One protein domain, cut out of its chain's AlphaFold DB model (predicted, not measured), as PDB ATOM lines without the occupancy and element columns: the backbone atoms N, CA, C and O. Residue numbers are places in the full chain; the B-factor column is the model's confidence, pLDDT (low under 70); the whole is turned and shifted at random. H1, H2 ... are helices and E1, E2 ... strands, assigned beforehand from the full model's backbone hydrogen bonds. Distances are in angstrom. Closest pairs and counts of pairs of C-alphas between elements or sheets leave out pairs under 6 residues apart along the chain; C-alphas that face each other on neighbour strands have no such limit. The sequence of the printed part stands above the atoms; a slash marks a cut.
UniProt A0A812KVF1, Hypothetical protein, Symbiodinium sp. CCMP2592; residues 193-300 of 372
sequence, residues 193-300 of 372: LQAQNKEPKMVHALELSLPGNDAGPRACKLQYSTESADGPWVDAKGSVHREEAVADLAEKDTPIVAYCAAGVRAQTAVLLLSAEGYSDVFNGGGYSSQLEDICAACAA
ATOM      1  N   LEU A 193     305.033 175.039 359.878       74.25
ATOM      2  CA  LEU A 193     305.342 175.370 361.264       74.25
ATOM      3  C   LEU A 193     304.039 175.477 362.048       74.25
ATOM      4  O   LEU A 193     303.125 176.174 361.619       74.25
ATOM      5  N   GLN A 194     303.973 174.819 363.200       69.44
ATOM      6  CA  GLN A 194     302.850 174.935 364.126       69.44
ATOM      7  C   GLN A 194     303.344 175.538 365.443       69.44
ATOM      8  O   GLN A 194     304.224 174.963 366.085       69.44
ATOM      9  N   ALA A 195     302.780 176.683 365.838       66.31
ATOM     10  CA  ALA A 195     303.044 177.320 367.127       66.31
ATOM     11  C   ALA A 195     302.039 176.823 368.180       66.31
ATOM     12  O   ALA A 195     300.831 176.853 367.934       66.31
ATOM     13  N   GLN A 196     302.513 176.370 369.342       45.56
ATOM     14  CA  GLN A 196     301.642 175.915 370.435       45.56
ATOM     15  C   GLN A 196     301.512 177.003 371.525       45.56
ATOM     16  O   GLN A 196     302.507 177.581 371.941       45.56
ATOM     17  N   ASN A 197     300.292 177.242 372.030       44.62
ATOM     18  CA  ASN A 197     299.981 177.939 373.300       44.62
ATOM     19  C   ASN A 197     300.002 179.486 373.413       44.62
ATOM     20  O   ASN A 197     300.497 180.016 374.402       44.62
ATOM     21  N   LYS A 198     299.322 180.231 372.539       39.12
ATOM     22  CA  LYS A 198     298.740 181.566 372.869       39.12
ATOM     23  C   LYS A 198     297.517 181.793 371.973       39.12
ATOM     24  O   LYS A 198     297.227 180.887 371.211       39.12
ATOM     25  N   GLU A 199     296.783 182.909 372.053       46.78
ATOM     26  CA  GLU A 199     295.894 183.364 370.959       46.78
ATOM     27  C   GLU A 199     296.767 184.064 369.899       46.78
ATOM     28  O   GLU A 199     296.987 185.275 370.001       46.78
ATOM     29  N   PRO A 200     297.360 183.362 368.916       45.53
ATOM     30  CA  PRO A 200     298.328 183.958 368.021       45.53
ATOM     31  C   PRO A 200     297.585 184.315 366.728       45.53
ATOM     32  O   PRO A 200     296.544 183.744 366.388       45.53
ATOM     33  N   LYS A 201     298.141 185.210 365.918       44.75
ATOM     34  CA  LYS A 201     297.835 185.138 364.486       44.75
ATOM     35  C   LYS A 201     298.396 183.794 364.025       44.75
ATOM     36  O   LYS A 201     299.608 183.641 363.932       44.75
ATOM     37  N   MET A 202     297.526 182.796 363.896       43.91
ATOM     38  CA  MET A 202     297.901 181.416 363.609       43.91
ATOM     39  C   MET A 202     298.642 181.407 362.270       43.91
ATOM     40  O   MET A 202     298.030 181.642 361.232       43.91
ATOM     41  N   VAL A 203     299.962 181.216 362.271       50.53
ATOM     42  CA  VAL A 203     300.701 180.992 361.027       50.53
ATOM     43  C   VAL A 203     300.347 179.580 360.579       50.53
ATOM     44  O   VAL A 203     300.757 178.608 361.202       50.53
ATOM     45  N   HIS A 204     299.519 179.475 359.545       43.03
ATOM     46  CA  HIS A 204     298.981 178.202 359.075       43.03
ATOM     47  C   HIS A 204     300.017 177.399 358.284       43.03
ATOM     48  O   HIS A 204     299.925 176.175 358.218       43.03
ATOM     49  N   ALA A 205     301.003 178.075 357.687       49.12
ATOM     50  CA  ALA A 205     302.110 177.441 356.986       49.12
ATOM     51  C   ALA A 205     303.248 178.432 356.695       49.12
ATOM     52  O   ALA A 205     303.025 179.643 356.615       49.12
ATOM     53  N   LEU A 206     304.460 177.893 356.515       58.78
ATOM     54  CA  LEU A 206     305.674 178.618 356.147       58.78
ATOM     55  C   LEU A 206     306.261 178.012 354.859       58.78
ATOM     56  O   LEU A 206     306.694 176.861 354.817       58.78
ATOM     57  N   GLU A 207     306.311 178.765 353.769       56.62
ATOM     58  CA  GLU A 207     307.072 178.327 352.601       56.62
ATOM     59  C   GLU A 207     308.535 178.728 352.792       56.62
ATOM     60  O   GLU A 207     308.862 179.911 352.848       56.62
ATOM     61  N   LEU A 208     309.410 177.726 352.913       57.28
ATOM     62  CA  LEU A 208     310.861 177.874 352.874       57.28
ATOM     63  C   LEU A 208     311.343 177.370 351.515       57.28
ATOM     64  O   LEU A 208     311.603 176.179 351.341       57.28
ATOM     65  N   SER A 209     311.488 178.274 350.550       53.00
ATOM     66  CA  SER A 209     312.114 177.930 349.271       53.00
ATOM     67  C   SER A 209     313.610 177.691 349.484       53.00
ATOM     68  O   SER A 209     314.404 178.630 349.490       53.00
ATOM     69  N   LEU A 210     314.002 176.433 349.698       51.09
ATOM     70  CA  LEU A 210     315.407 176.044 349.790       51.09
ATOM     71  C   LEU A 210     316.025 175.999 348.381       51.09
ATOM     72  O   LEU A 210     315.381 175.511 347.450       51.09
ATOM     73  N   PRO A 211     317.266 176.481 348.190       47.22
ATOM     74  CA  PRO A 211     317.927 176.395 346.896       47.22
ATOM     75  C   PRO A 211     318.093 174.928 346.478       47.22
ATOM     76  O   PRO A 211     318.662 174.121 347.214       47.22
ATOM     77  N   GLY A 212     317.619 174.598 345.273       42.47
ATOM     78  CA  GLY A 212     317.974 173.352 344.596       42.47
ATOM     79  C   GLY A 212     319.489 173.259 344.380       42.47
ATOM     80  O   GLY A 212     320.177 174.272 344.252       42.47
ATOM     81  N   ASN A 213     320.003 172.034 344.332       45.31
ATOM     82  CA  ASN A 213     321.428 171.684 344.326       45.31
ATOM     83  C   ASN A 213     322.240 172.158 343.100       45.31
ATOM     84  O   ASN A 213     323.458 171.993 343.103       45.31
ATOM     85  N   ASP A 214     321.620 172.788 342.095       48.69
ATOM     86  CA  ASP A 214     322.227 172.886 340.760       48.69
ATOM     87  C   ASP A 214     322.436 174.316 340.211       48.69
ATOM     88  O   ASP A 214     322.911 174.461 339.086       48.69
ATOM     89  N   ALA A 215     322.125 175.402 340.939       33.72
ATOM     90  CA  ALA A 215     322.262 176.749 340.353       33.72
ATOM     91  C   ALA A 215     322.449 177.913 341.347       33.72
ATOM     92  O   ALA A 215     321.492 178.635 341.630       33.72
ATOM     93  N   GLY A 216     323.701 178.163 341.756       30.95
ATOM     94  CA  GLY A 216     324.161 179.428 342.359       30.95
ATOM     95  C   GLY A 216     323.563 179.789 343.732       30.95
ATOM     96  O   GLY A 216     322.688 179.086 344.236       30.95
ATOM     97  N   PRO A 217     324.028 180.879 344.376       33.28
ATOM     98  CA  PRO A 217     323.456 181.347 345.635       33.28
ATOM     99  C   PRO A 217     322.054 181.902 345.367       33.28
ATOM    100  O   PRO A 217     321.901 183.019 344.874       33.28
ATOM    101  N   ARG A 218     321.020 181.110 345.654       44.72
ATOM    102  CA  ARG A 218     319.631 181.578 345.603       44.72
ATOM    103  C   ARG A 218     319.162 181.940 347.003       44.72
ATOM    104  O   ARG A 218     319.440 181.225 347.964       44.72
ATOM    105  N   ALA A 219     318.479 183.075 347.100       39.25
ATOM    106  CA  ALA A 219     317.880 183.551 348.332       39.25
ATOM    107  C   ALA A 219     316.762 182.597 348.769       39.25
ATOM    108  O   ALA A 219     315.902 182.242 347.961       39.25
ATOM    109  N   CYS A 220     316.768 182.193 350.041       42.91
ATOM    110  CA  CYS A 220     315.625 181.503 350.621       42.91
ATOM    111  C   CYS A 220     314.454 182.487 350.683       42.91
ATOM    112  O   CYS A 220     314.578 183.545 351.300       42.91
ATOM    113  N   LYS A 221     313.331 182.153 350.042       48.31
ATOM    114  CA  LYS A 221     312.091 182.921 350.180       48.31
ATOM    115  C   LYS A 221     311.318 182.369 351.373       48.31
ATOM    116  O   LYS A 221     311.098 181.161 351.422       48.31
ATOM    117  N   LEU A 222     310.971 183.250 352.309       57.84
ATOM    118  CA  LEU A 222     310.127 182.966 353.463       57.84
ATOM    119  C   LEU A 222     308.751 183.586 353.211       57.84
ATOM    120  O   LEU A 222     308.646 184.807 353.069       57.84
ATOM    121  N   GLN A 223     307.711 182.766 353.126       62.53
ATOM    122  CA  GLN A 223     306.330 183.241 352.999       62.53
ATOM    123  C   GLN A 223     305.481 182.601 354.085       62.53
ATOM    124  O   GLN A 223     305.676 181.430 354.393       62.53
ATOM    125  N   TYR A 224     304.542 183.345 354.654       73.25
ATOM    126  CA  TYR A 224     303.624 182.821 355.662       73.25
ATOM    127  C   TYR A 224     302.179 183.188 355.323       73.25
ATOM    128  O   TYR A 224     301.928 184.151 354.599       73.25
ATOM    129  N   SER A 225     301.216 182.417 355.829       60.41
ATOM    130  CA  SER A 225     299.797 182.785 355.781       60.41
ATOM    131  C   SER A 225     299.195 182.723 357.174       60.41
ATOM    132  O   SER A 225     299.392 181.747 357.898       60.41
ATOM    133  N   THR A 226     298.466 183.769 357.560       67.31
ATOM    134  CA  THR A 226     297.738 183.817 358.836       67.31
ATOM    135  C   THR A 226     296.281 183.381 358.716       67.31
ATOM    136  O   THR A 226     295.589 183.309 359.727       67.31
ATOM    137  N   GLU A 227     295.799 183.132 357.497       64.06
ATOM    138  CA  GLU A 227     294.377 182.897 357.216       64.06
ATOM    139  C   GLU A 227     294.060 181.423 356.966       64.06
ATOM    140  O   GLU A 227     293.064 180.921 357.479       64.06
ATOM    141  N   SER A 228     294.891 180.724 356.185       64.81
ATOM    142  CA  SER A 228     294.713 179.299 355.904       64.81
ATOM    143  C   SER A 228     296.007 178.656 355.402       64.81
ATOM    144  O   SER A 228     296.933 179.348 354.978       64.81
ATOM    145  N   ALA A 229     296.072 177.321 355.404       55.03
ATOM    146  CA  ALA A 229     297.198 176.585 354.818       55.03
ATOM    147  C   ALA A 229     297.261 176.701 353.282       55.03
ATOM    148  O   ALA A 229     298.287 176.366 352.699       55.03
ATOM    149  N   ASP A 230     296.193 177.184 352.637       67.44
ATOM    150  CA  ASP A 230     296.101 177.368 351.186       67.44
ATOM    151  C   ASP A 230     296.429 178.815 350.743       67.44
ATOM    152  O   ASP A 230     296.540 179.091 349.545       67.44
ATOM    153  N   GLY A 231     296.636 179.740 351.691       70.31
ATOM    154  CA  GLY A 231     296.910 181.163 351.448       70.31
ATOM    155  C   GLY A 231     295.736 182.090 351.812       70.31
ATOM    156  O   GLY A 231     294.741 181.626 352.374       70.31
ATOM    157  N   PRO A 232     295.824 183.406 351.527       72.25
ATOM    158  CA  PRO A 232     296.857 184.099 350.755       72.25
ATOM    159  C   PRO A 232     298.214 184.125 351.465       72.25
ATOM    160  O   PRO A 232     298.306 184.324 352.678       72.25
ATOM    161  N   TRP A 233     299.278 183.901 350.693       66.06
ATOM    162  CA  TRP A 233     300.657 183.895 351.177       66.06
ATOM    163  C   TRP A 233     301.235 185.300 351.105       66.06
ATOM    164  O   TRP A 233     301.259 185.914 350.037       66.06
ATOM    165  N   VAL A 234     301.717 185.800 352.236       70.56
ATOM    166  CA  VAL A 234     302.462 187.053 352.299       70.56
ATOM    167  C   VAL A 234     303.947 186.749 352.389       70.56
ATOM    168  O   VAL A 234     304.390 185.921 353.186       70.56
ATOM    169  N   ASP A 235     304.723 187.426 351.547       70.38
ATOM    170  CA  ASP A 235     306.171 187.465 351.700       70.38
ATOM    171  C   ASP A 235     306.470 188.058 353.073       70.38
ATOM    172  O   ASP A 235     305.931 189.117 353.417       70.38
ATOM    173  N   ALA A 236     307.332 187.399 353.848       63.22
ATOM    174  CA  ALA A 236     307.909 188.041 355.015       63.22
ATOM    175  C   ALA A 236     308.657 189.281 354.504       63.22
ATOM    176  O   ALA A 236     309.673 189.169 353.813       63.22
ATOM    177  N   LYS A 237     308.064 190.467 354.691       40.59
ATOM    178  CA  LYS A 237     308.572 191.722 354.131       40.59
ATOM    179  C   LYS A 237     309.981 191.957 354.664       40.59
ATOM    180  O   LYS A 237     310.145 192.256 355.835       40.59
ATOM    181  N   GLY A 238     310.968 191.839 353.778       39.12
ATOM    182  CA  GLY A 238     312.379 191.993 354.126       39.12
ATOM    183  C   GLY A 238     313.281 191.077 353.307       39.12
ATOM    184  O   GLY A 238     314.089 190.342 353.855       39.12
ATOM    185  N   SER A 239     313.170 191.087 351.977       34.72
ATOM    186  CA  SER A 239     314.133 190.412 351.094       34.72
ATOM    187  C   SER A 239     315.437 191.212 350.959       34.72
ATOM    188  O   SER A 239     315.917 191.430 349.857       34.72
ATOM    189  N   VAL A 240     316.023 191.638 352.082       34.25
ATOM    190  CA  VAL A 240     317.451 191.951 352.244       34.25
ATOM    191  C   VAL A 240     317.753 191.729 353.733       34.25
ATOM    192  O   VAL A 240     317.244 192.470 354.555       34.25
ATOM    193  N   HIS A 241     318.560 190.712 354.055       37.69
ATOM    194  CA  HIS A 241     318.920 190.207 355.398       37.69
ATOM    195  C   HIS A 241     318.043 189.070 355.951       37.69
ATOM    196  O   HIS A 241     316.916 189.228 356.408       37.69
ATOM    197  N   ARG A 242     318.642 187.876 355.900       49.81
ATOM    198  CA  ARG A 242     318.135 186.566 356.333       49.81
ATOM    199  C   ARG A 242     317.639 186.543 357.785       49.81
ATOM    200  O   ARG A 242     316.766 185.737 358.083       49.81
ATOM    201  N   GLU A 243     318.186 187.402 358.642       52.00
ATOM    202  CA  GLU A 243     317.863 187.448 360.072       52.00
ATOM    203  C   GLU A 243     316.537 188.180 360.369       52.00
ATOM    204  O   GLU A 243     315.852 187.862 361.338       52.00
ATOM    205  N   GLU A 244     316.117 189.134 359.530       51.50
ATOM    206  CA  GLU A 244     315.013 190.043 359.886       51.50
ATOM    207  C   GLU A 244     313.629 189.406 359.669       51.50
ATOM    208  O   GLU A 244     312.729 189.562 360.488       51.50
ATOM    209  N   ALA A 245     313.477 188.585 358.624       58.44
ATOM    210  CA  ALA A 245     312.222 187.888 358.321       58.44
ATOM    211  C   ALA A 245     311.855 186.797 359.347       58.44
ATOM    212  O   ALA A 245     310.689 186.421 359.462       58.44
ATOM    213  N   VAL A 246     312.842 186.273 360.079       63.47
ATOM    214  CA  VAL A 246     312.630 185.246 361.106       63.47
ATOM    215  C   VAL A 246     312.145 185.872 362.416       63.47
ATOM    216  O   VAL A 246     311.380 185.232 363.130       63.47
ATOM    217  N   ALA A 247     312.503 187.129 362.697       63.84
ATOM    218  CA  ALA A 247     312.156 187.813 363.944       63.84
ATOM    219  C   ALA A 247     310.640 188.000 364.166       63.84
ATOM    220  O   ALA A 247     310.208 188.119 365.311       63.84
ATOM    221  N   ASP A 248     309.837 187.983 363.097       75.44
ATOM    222  CA  ASP A 248     308.388 188.226 363.145       75.44
ATOM    223  C   ASP A 248     307.527 186.955 363.315       75.44
ATOM    224  O   ASP A 248     306.302 187.051 363.396       75.44
ATOM    225  N   LEU A 249     308.119 185.753 363.365       74.88
ATOM    226  CA  LEU A 249     307.347 184.498 363.349       74.88
ATOM    227  C   LEU A 249     306.577 184.227 364.651       74.88
ATOM    228  O   LEU A 249     305.468 183.694 364.601       74.88
ATOM    229  N   ALA A 250     307.165 184.560 365.801       84.06
ATOM    230  CA  ALA A 250     306.601 184.415 367.146       84.06
ATOM    231  C   ALA A 250     307.589 184.968 368.191       84.06
ATOM    232  O   ALA A 250     308.761 185.201 367.875       84.06
ATOM    233  N   GLU A 251     307.151 185.098 369.451       92.25
ATOM    234  CA  GLU A 251     308.074 185.238 370.587       92.25
ATOM    235  C   GLU A 251     309.071 184.062 370.573       92.25
ATOM    236  O   GLU A 251     308.665 182.921 370.342       92.25
ATOM    237  N   LYS A 252     310.363 184.320 370.828       94.44
ATOM    238  CA  LYS A 252     311.445 183.318 370.704       94.44
ATOM    239  C   LYS A 252     311.292 182.089 371.611       94.44
ATOM    240  O   LYS A 252     311.885 181.052 371.327       94.44
ATOM    241  N   ASP A 253     310.481 182.202 372.655       94.94
ATOM    242  CA  ASP A 253     310.168 181.122 373.596       94.94
ATOM    243  C   ASP A 253     308.876 180.366 373.243       94.94
ATOM    244  O   ASP A 253     308.415 179.523 374.009       94.94
ATOM    245  N   THR A 254     308.254 180.676 372.101       94.81
ATOM    246  CA  THR A 254     307.066 179.952 371.636       94.81
ATOM    247  C   THR A 254     307.484 178.579 371.108       94.81
ATOM    248  O   THR A 254     308.355 178.531 370.235       94.81
ATOM    249  N   PRO A 255     306.835 177.484 371.543       95.62
ATOM    250  CA  PRO A 255     307.074 176.162 370.984       95.62
ATOM    251  C   PRO A 255     306.744 176.137 369.488       95.62
ATOM    252  O   PRO A 255     305.595 176.377 369.102       95.62
ATOM    253  N   ILE A 256     307.730 175.819 368.648       96.06
ATOM    254  CA  ILE A 256     307.587 175.684 367.194       96.06
ATOM    255  C   ILE A 256     307.910 174.248 366.793       96.06
ATOM    256  O   ILE A 256     309.021 173.766 367.006       96.06
ATOM    257  N   VAL A 257     306.969 173.572 366.134       96.44
ATOM    258  CA  VAL A 257     307.224 172.253 365.539       96.44
ATOM    259  C   VAL A 257     307.286 172.373 364.022       96.44
ATOM    260  O   VAL A 257     306.324 172.818 363.394       96.44
ATOM    261  N   ALA A 258     308.420 171.984 363.435       95.56
ATOM    262  CA  ALA A 258     308.637 171.987 361.992       95.56
ATOM    263  C   ALA A 258     308.405 170.594 361.393       95.56
ATOM    264  O   ALA A 258     308.966 169.608 361.875       95.56
ATOM    265  N   TYR A 259     307.650 170.529 360.297       96.44
ATOM    266  CA  TYR A 259     307.387 169.296 359.549       96.44
ATOM    267  C   TYR A 259     307.766 169.441 358.075       96.44
ATOM    268  O   TYR A 259     307.622 170.502 357.468       96.44
ATOM    269  N   CYS A 260     308.220 168.349 357.459       95.44
ATOM    270  CA  CYS A 260     308.316 168.246 356.000       95.44
ATOM    271  C   CYS A 260     307.991 166.814 355.564       95.44
ATOM    272  O   CYS A 260     307.746 165.971 356.413       95.44
ATOM    273  N   ALA A 261     308.016 166.500 354.265       93.69
ATOM    274  CA  ALA A 261     307.644 165.163 353.786       93.69
ATOM    275  C   ALA A 261     308.407 164.018 354.492       93.69
ATOM    276  O   ALA A 261     307.777 163.082 354.962       93.69
ATOM    277  N   ALA A 262     309.735 164.136 354.634       94.50
ATOM    278  CA  ALA A 262     310.615 163.088 355.178       94.50
ATOM    279  C   ALA A 262     311.397 163.494 356.449       94.50
ATOM    280  O   ALA A 262     312.338 162.816 356.840       94.50
ATOM    281  N   GLY A 263     311.098 164.646 357.058       94.38
ATOM    282  CA  GLY A 263     311.792 165.170 358.252       94.38
ATOM    283  C   GLY A 263     313.161 165.832 358.029       94.38
ATOM    284  O   GLY A 263     313.601 166.622 358.863       94.38
ATOM    285  N   VAL A 264     313.827 165.603 356.892       95.44
ATOM    286  CA  VAL A 264     315.178 166.149 356.634       95.44
ATOM    287  C   VAL A 264     315.190 167.681 356.557       95.44
ATOM    288  O   VAL A 264     316.037 168.328 357.163       95.44
ATOM    289  N   ARG A 265     314.234 168.287 355.844       94.38
ATOM    290  CA  ARG A 265     314.153 169.755 355.701       94.38
ATOM    291  C   ARG A 265     313.673 170.438 356.978       94.38
ATOM    292  O   ARG A 265     314.118 171.541 357.278       94.38
ATOM    293  N   ALA A 266     312.825 169.758 357.747       95.38
ATOM    294  CA  ALA A 266     312.422 170.213 359.070       95.38
ATOM    295  C   ALA A 266     313.631 170.328 360.011       95.38
ATOM    296  O   ALA A 266     313.742 171.319 360.723       95.38
ATOM    297  N   GLN A 267     314.602 169.408 359.929       97.38
ATOM    298  CA  GLN A 267     315.848 169.529 360.694       97.38
ATOM    299  C   GLN A 267     316.623 170.804 360.338       97.38
ATOM    300  O   GLN A 267     317.131 171.488 361.224       97.38
ATOM    301  N   THR A 268     316.701 171.143 359.050       95.94
ATOM    302  CA  THR A 268     317.341 172.387 358.603       95.94
ATOM    303  C   THR A 268     316.612 173.613 359.148       95.94
ATOM    304  O   THR A 268     317.266 174.545 359.608       95.94
ATOM    305  N   ALA A 269     315.277 173.610 359.143       95.81
ATOM    306  CA  ALA A 269     314.483 174.700 359.711       95.81
ATOM    307  C   ALA A 269     314.732 174.864 361.221       95.81
ATOM    308  O   ALA A 269     314.954 175.982 361.675       95.81
ATOM    309  N   VAL A 270     314.791 173.760 361.976       96.31
ATOM    310  CA  VAL A 270     315.107 173.764 363.415       96.31
ATOM    311  C   VAL A 270     316.481 174.370 363.687       96.31
ATOM    312  O   VAL A 270     316.614 175.212 364.569       96.31
ATOM    313  N   LEU A 271     317.501 173.993 362.907       96.50
ATOM    314  CA  LEU A 271     318.850 174.549 363.055       96.50
ATOM    315  C   LEU A 271     318.891 176.057 362.779       96.50
ATOM    316  O   LEU A 271     319.590 176.781 363.483       96.50
ATOM    317  N   LEU A 272     318.145 176.528 361.775       96.06
ATOM    318  CA  LEU A 272     318.069 177.955 361.457       96.06
ATOM    319  C   LEU A 272     317.331 178.735 362.547       96.06
ATOM    320  O   LEU A 272     317.858 179.728 363.027       96.06
ATOM    321  N   LEU A 273     316.163 178.264 362.986       95.38
ATOM    322  CA  LEU A 273     315.401 178.916 364.055       95.38
ATOM    323  C   LEU A 273     316.190 178.938 365.373       95.38
ATOM    324  O   LEU A 273     316.239 179.963 366.048       95.38
ATOM    325  N   SER A 274     316.881 177.845 365.706       95.69
ATOM    326  CA  SER A 274     317.746 177.791 366.886       95.69
ATOM    327  C   SER A 274     318.922 178.773 366.791       95.69
ATOM    328  O   SER A 274     319.237 179.442 367.774       95.69
ATOM    329  N   ALA A 275     319.530 178.933 365.608       95.94
ATOM    330  CA  ALA A 275     320.591 179.920 365.385       95.94
ATOM    331  C   ALA A 275     320.100 181.373 365.537       95.94
ATOM    332  O   ALA A 275     320.848 182.218 366.022       95.94
ATOM    333  N   GLU A 276     318.838 181.644 365.196       95.50
ATOM    334  CA  GLU A 276     318.183 182.947 365.397       95.50
ATOM    335  C   GLU A 276     317.719 183.173 366.853       95.50
ATOM    336  O   GLU A 276     317.208 184.240 367.212       95.50
ATOM    337  N   GLY A 277     317.933 182.192 367.738       96.62
ATOM    338  CA  GLY A 277     317.677 182.289 369.172       96.62
ATOM    339  C   GLY A 277     316.298 181.807 369.617       96.62
ATOM    340  O   GLY A 277     315.903 182.124 370.736       96.62
ATOM    341  N   TYR A 278     315.569 181.069 368.778       96.62
ATOM    342  CA  TYR A 278     314.380 180.353 369.234       96.62
ATOM    343  C   TYR A 278     314.802 179.196 370.144       96.62
ATOM    344  O   TYR A 278     315.618 178.354 369.754       96.62
ATOM    345  N   SER A 279     314.277 179.183 371.367       97.25
ATOM    346  CA  SER A 279     314.691 178.249 372.420       97.25
ATOM    347  C   SER A 279     313.928 176.925 372.366       97.25
ATOM    348  O   SER A 279     314.483 175.892 372.741       97.25
ATOM    349  N   ASP A 280     312.700 176.944 371.837       96.88
ATOM    350  CA  ASP A 280     311.776 175.811 371.864       96.88
ATOM    351  C   ASP A 280     311.344 175.381 370.452       96.88
ATOM    352  O   ASP A 280     310.227 175.629 370.001       96.88
ATOM    353  N   VAL A 281     312.271 174.773 369.701       96.88
ATOM    354  CA  VAL A 281     312.039 174.354 368.307       96.88
ATOM    355  C   VAL A 281     312.265 172.857 368.144       96.88
ATOM    356  O   VAL A 281     313.354 172.344 368.406       96.88
ATOM    357  N   PHE A 282     311.257 172.154 367.632       96.94
ATOM    358  CA  PHE A 282     311.274 170.704 367.467       96.94
ATOM    359  C   PHE A 282     311.177 170.291 366.003       96.94
ATOM    360  O   PHE A 282     310.404 170.845 365.218       96.94
ATOM    361  N   ASN A 283     311.931 169.251 365.642       96.81
ATOM    362  CA  ASN A 283     311.709 168.540 364.391       96.81
ATOM    363  C   ASN A 283     310.581 167.532 364.611       96.81
ATOM    364  O   ASN A 283     310.771 166.525 365.289       96.81
ATOM    365  N   GLY A 284     309.419 167.799 364.027       95.75
ATOM    366  CA  GLY A 284     308.274 166.903 364.093       95.75
ATOM    367  C   GLY A 284     308.367 165.697 363.144       95.75
ATOM    368  O   GLY A 284     307.530 164.799 363.183       95.75
ATOM    369  N   GLY A 285     309.403 165.633 362.307       95.31
ATOM    370  CA  GLY A 285     309.684 164.499 361.437       95.31
ATOM    371  C   GLY A 285     309.024 164.591 360.061       95.31
ATOM    372  O   GLY A 285     308.777 165.672 359.513       95.31
ATOM    373  N   GLY A 286     308.843 163.418 359.450       93.62
ATOM    374  CA  GLY A 286     308.225 163.256 358.142       93.62
ATOM    375  C   GLY A 286     306.706 163.206 358.237       93.62
ATOM    376  O   GLY A 286     306.164 162.349 358.927       93.62
ATOM    377  N   TYR A 287     306.005 164.055 357.487       90.25
ATOM    378  CA  TYR A 287     304.550 163.960 357.360       90.25
ATOM    379  C   TYR A 287     304.126 162.585 356.820       90.25
ATOM    380  O   TYR A 287     303.095 162.054 357.222       90.25
ATOM    381  N   SER A 288     304.949 161.959 355.967       84.94
ATOM    382  CA  SER A 288     304.659 160.620 355.448       84.94
ATOM    383  C   SER A 288     304.686 159.542 356.532       84.94
ATOM    384  O   SER A 288     303.812 158.686 356.532       84.94
ATOM    385  N   SER A 289     305.638 159.593 357.473       83.00
ATOM    386  CA  SER A 289     305.695 158.617 358.574       83.00
ATOM    387  C   SER A 289     304.549 158.814 359.562       83.00
ATOM    388  O   SER A 289     303.981 157.847 360.051       83.00
ATOM    389  N   GLN A 290     304.153 160.065 359.805       87.31
ATOM    390  CA  GLN A 290     303.015 160.350 360.677       87.31
ATOM    391  C   GLN A 290     301.691 159.898 360.073       87.31
ATOM    392  O   GLN A 290     300.810 159.459 360.805       87.31
ATOM    393  N   LEU A 291     301.542 159.986 358.748       84.56
ATOM    394  CA  LEU A 291     300.342 159.496 358.082       84.56
ATOM    395  C   LEU A 291     300.145 157.997 358.321       84.56
ATOM    396  O   LEU A 291     299.020 157.573 358.556       84.56
ATOM    397  N   GLU A 292     301.220 157.208 358.293       83.94
ATOM    398  CA  GLU A 292     301.156 155.765 358.543       83.94
ATOM    399  C   GLU A 292     300.697 155.462 359.975       83.94
ATOM    400  O   GLU A 292     299.796 154.643 360.168       83.94
ATOM    401  N   ASP A 293     301.230 156.186 360.963       82.25
ATOM    402  CA  ASP A 293     300.849 156.034 362.372       82.25
ATOM    403  C   ASP A 293     299.407 156.496 362.639       82.25
ATOM    404  O   ASP A 293     298.645 155.812 363.329       82.25
ATOM    405  N   ILE A 294     298.995 157.629 362.057       79.75
ATOM    406  CA  ILE A 294     297.621 158.143 362.154       79.75
ATOM    407  C   ILE A 294     296.650 157.152 361.504       79.75
ATOM    408  O   ILE A 294     295.626 156.809 362.096       79.75
ATOM    409  N   CYS A 295     296.980 156.635 360.319       80.00
ATOM    410  CA  CYS A 295     296.166 155.627 359.646       80.00
ATOM    411  C   CYS A 295     296.070 154.327 360.459       80.00
ATOM    412  O   CYS A 295     294.984 153.747 360.545       80.00
ATOM    413  N   ALA A 296     297.158 153.884 361.096       81.75
ATOM    414  CA  ALA A 296     297.150 152.707 361.964       81.75
ATOM    415  C   ALA A 296     296.287 152.919 363.222       81.75
ATOM    416  O   ALA A 296     295.507 152.037 363.591       81.75
ATOM    417  N   ALA A 297     296.362 154.100 363.842       80.44
ATOM    418  CA  ALA A 297     295.534 154.458 364.992       80.44
ATOM    419  C   ALA A 297     294.036 154.496 364.638       80.44
ATOM    420  O   ALA A 297     293.206 153.997 365.405       80.44
ATOM    421  N   CYS A 298     293.691 155.011 363.453       75.81
ATOM    422  CA  CYS A 298     292.320 154.993 362.941       75.81
ATOM    423  C   CYS A 298     291.813 153.572 362.646       75.81
ATOM    424  O   CYS A 298     290.640 153.282 362.872       75.81
ATOM    425  N   ALA A 299     292.672 152.663 362.175       78.38
ATOM    426  CA  ALA A 299     292.283 151.270 361.936       78.38
ATOM    427  C   ALA A 299     292.038 150.495 363.247       78.38
ATOM    428  O   ALA A 299     291.139 149.652 363.330       78.38
ATOM    429  N   ALA A 300     292.801 150.807 364.298       75.88
ATOM    430  CA  ALA A 300     292.675 150.164 365.605       75.88
ATOM    431  C   ALA A 300     291.381 150.531 366.353       75.88
ATOM    432  O   ALA A 300     290.993 149.828 367.284       75.88
TER     433      ALA A 300
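AT A GLANCE: This is residues 193 to 300 of the 372 residues of the protein "Hypothetical protein" of Symbiodinium sp. CCMP2592 (UniProt A0A812KVF1). A small sheet of three strands, E1, E4 and E5, has helix H1 packed along one face, and near its E1 edge lies a separate two-stranded hairpin, E2 and E3. From the end of E5 helix H2 runs out of this body as an arm, its residues 291 to 300 sticking out, while residues 212 to 217 of the loop between E2 and E3 stick out elsewhere. The printed part has 108 residues, with two named helices and five named strands in the order E1, E2, E3, E4, H1, E5, H2; residues 226 to 255, 30 residues, form a long stretch with no named element. The larger sheet runs E1, E4, E5 and is mixed, and the smaller, E2 and E3, is antiparallel; the class is mixed, helices and strands, though under half of the residues are in named elements. The whole is compact, with a radius of gyration of the C-alphas of 14.9 A and spans of 50 by 40 by 28 A, the arm of H2 included.

HOW THE PARTS SIT: E1, residues 193 to 195, is an edge strand of the larger sheet and the antiparallel neighbour of E4, residues 256 to 260, at 158 degrees; N 194 and O 257 are 3.1 A apart, within hydrogen-bond range. E2, residues 205 to 209, and E3, residues 221 to 225, form an antiparallel hairpin at 167 degrees, with N 207 and O 223 at 2.8 A and N 209 and O 221 at 3.0 A, within hydrogen-bond range. The closest C-alphas of E1 and E2, those of Leu 193 and Ala 205, are 5.7 A apart. E2 is apart from E4, and E3 is apart from E1. Residues 223 to 224 of E3 also pair, antiparallel, with residues 234 to 235. The inner strand E4 is the parallel neighbour of E5, residues 281 to 286, at 23 degrees, with N 282 and O 256 at 2.8 A and N 284 and O 258 at 2.8 A, within hydrogen-bond range. E4, H1, residues 264 to 275, and E5 make a strand-helix-strand unit, two parallel neighbour strands with a helix between them in the chain, and its crossover is right-handed. H1 is on the sheet at a height of 8.2 A over the sheet, over E4 and E5, and runs along the strands, at 7 degrees to E4 on the local plane; helix and sheet make two layers. The closest C-alphas of H1 and E5 are those of Ala 266 and Asn 283, 5.6 A apart. H1 and E2 are only just apart, 8.4 A at the closest. H2, residues 287 to 300, only grazes the sheet with its residues 287 to 290 and is apart from H1. In H1 and H2 every O i to N i+4 pair is within hydrogen-bond range.

IN THESE COORDINATES: E1 begins at C-alpha 193, (305.342, 175.370, 361.264). E2 measures 12.6 A from first to last C-alpha, E3 13.5 A, E4 13.5 A and E5 15.5 A. H1 measures 17.2 A and begins at C-alpha 264, (315.178, 166.149, 356.634). H2 measures 20.0 A and ends at C-alpha 300, (292.675, 150.164, 365.605).

THE WHOLE: The two C-alphas farthest apart, those of Val 240 and Ala 300, are 50.4 A apart. Without the stretches that stand free, the body of 92 residues spans 35 by 34 by 28 A. The printed part has no cut. The links E2 to E3, with 11 residues, and E3 to E4, with 30, are long. The mean pLDDT of the printed part is 71.6; 49 residues are under 70, namely 194 to 223, 225 to 230, 233 and 236 to 247.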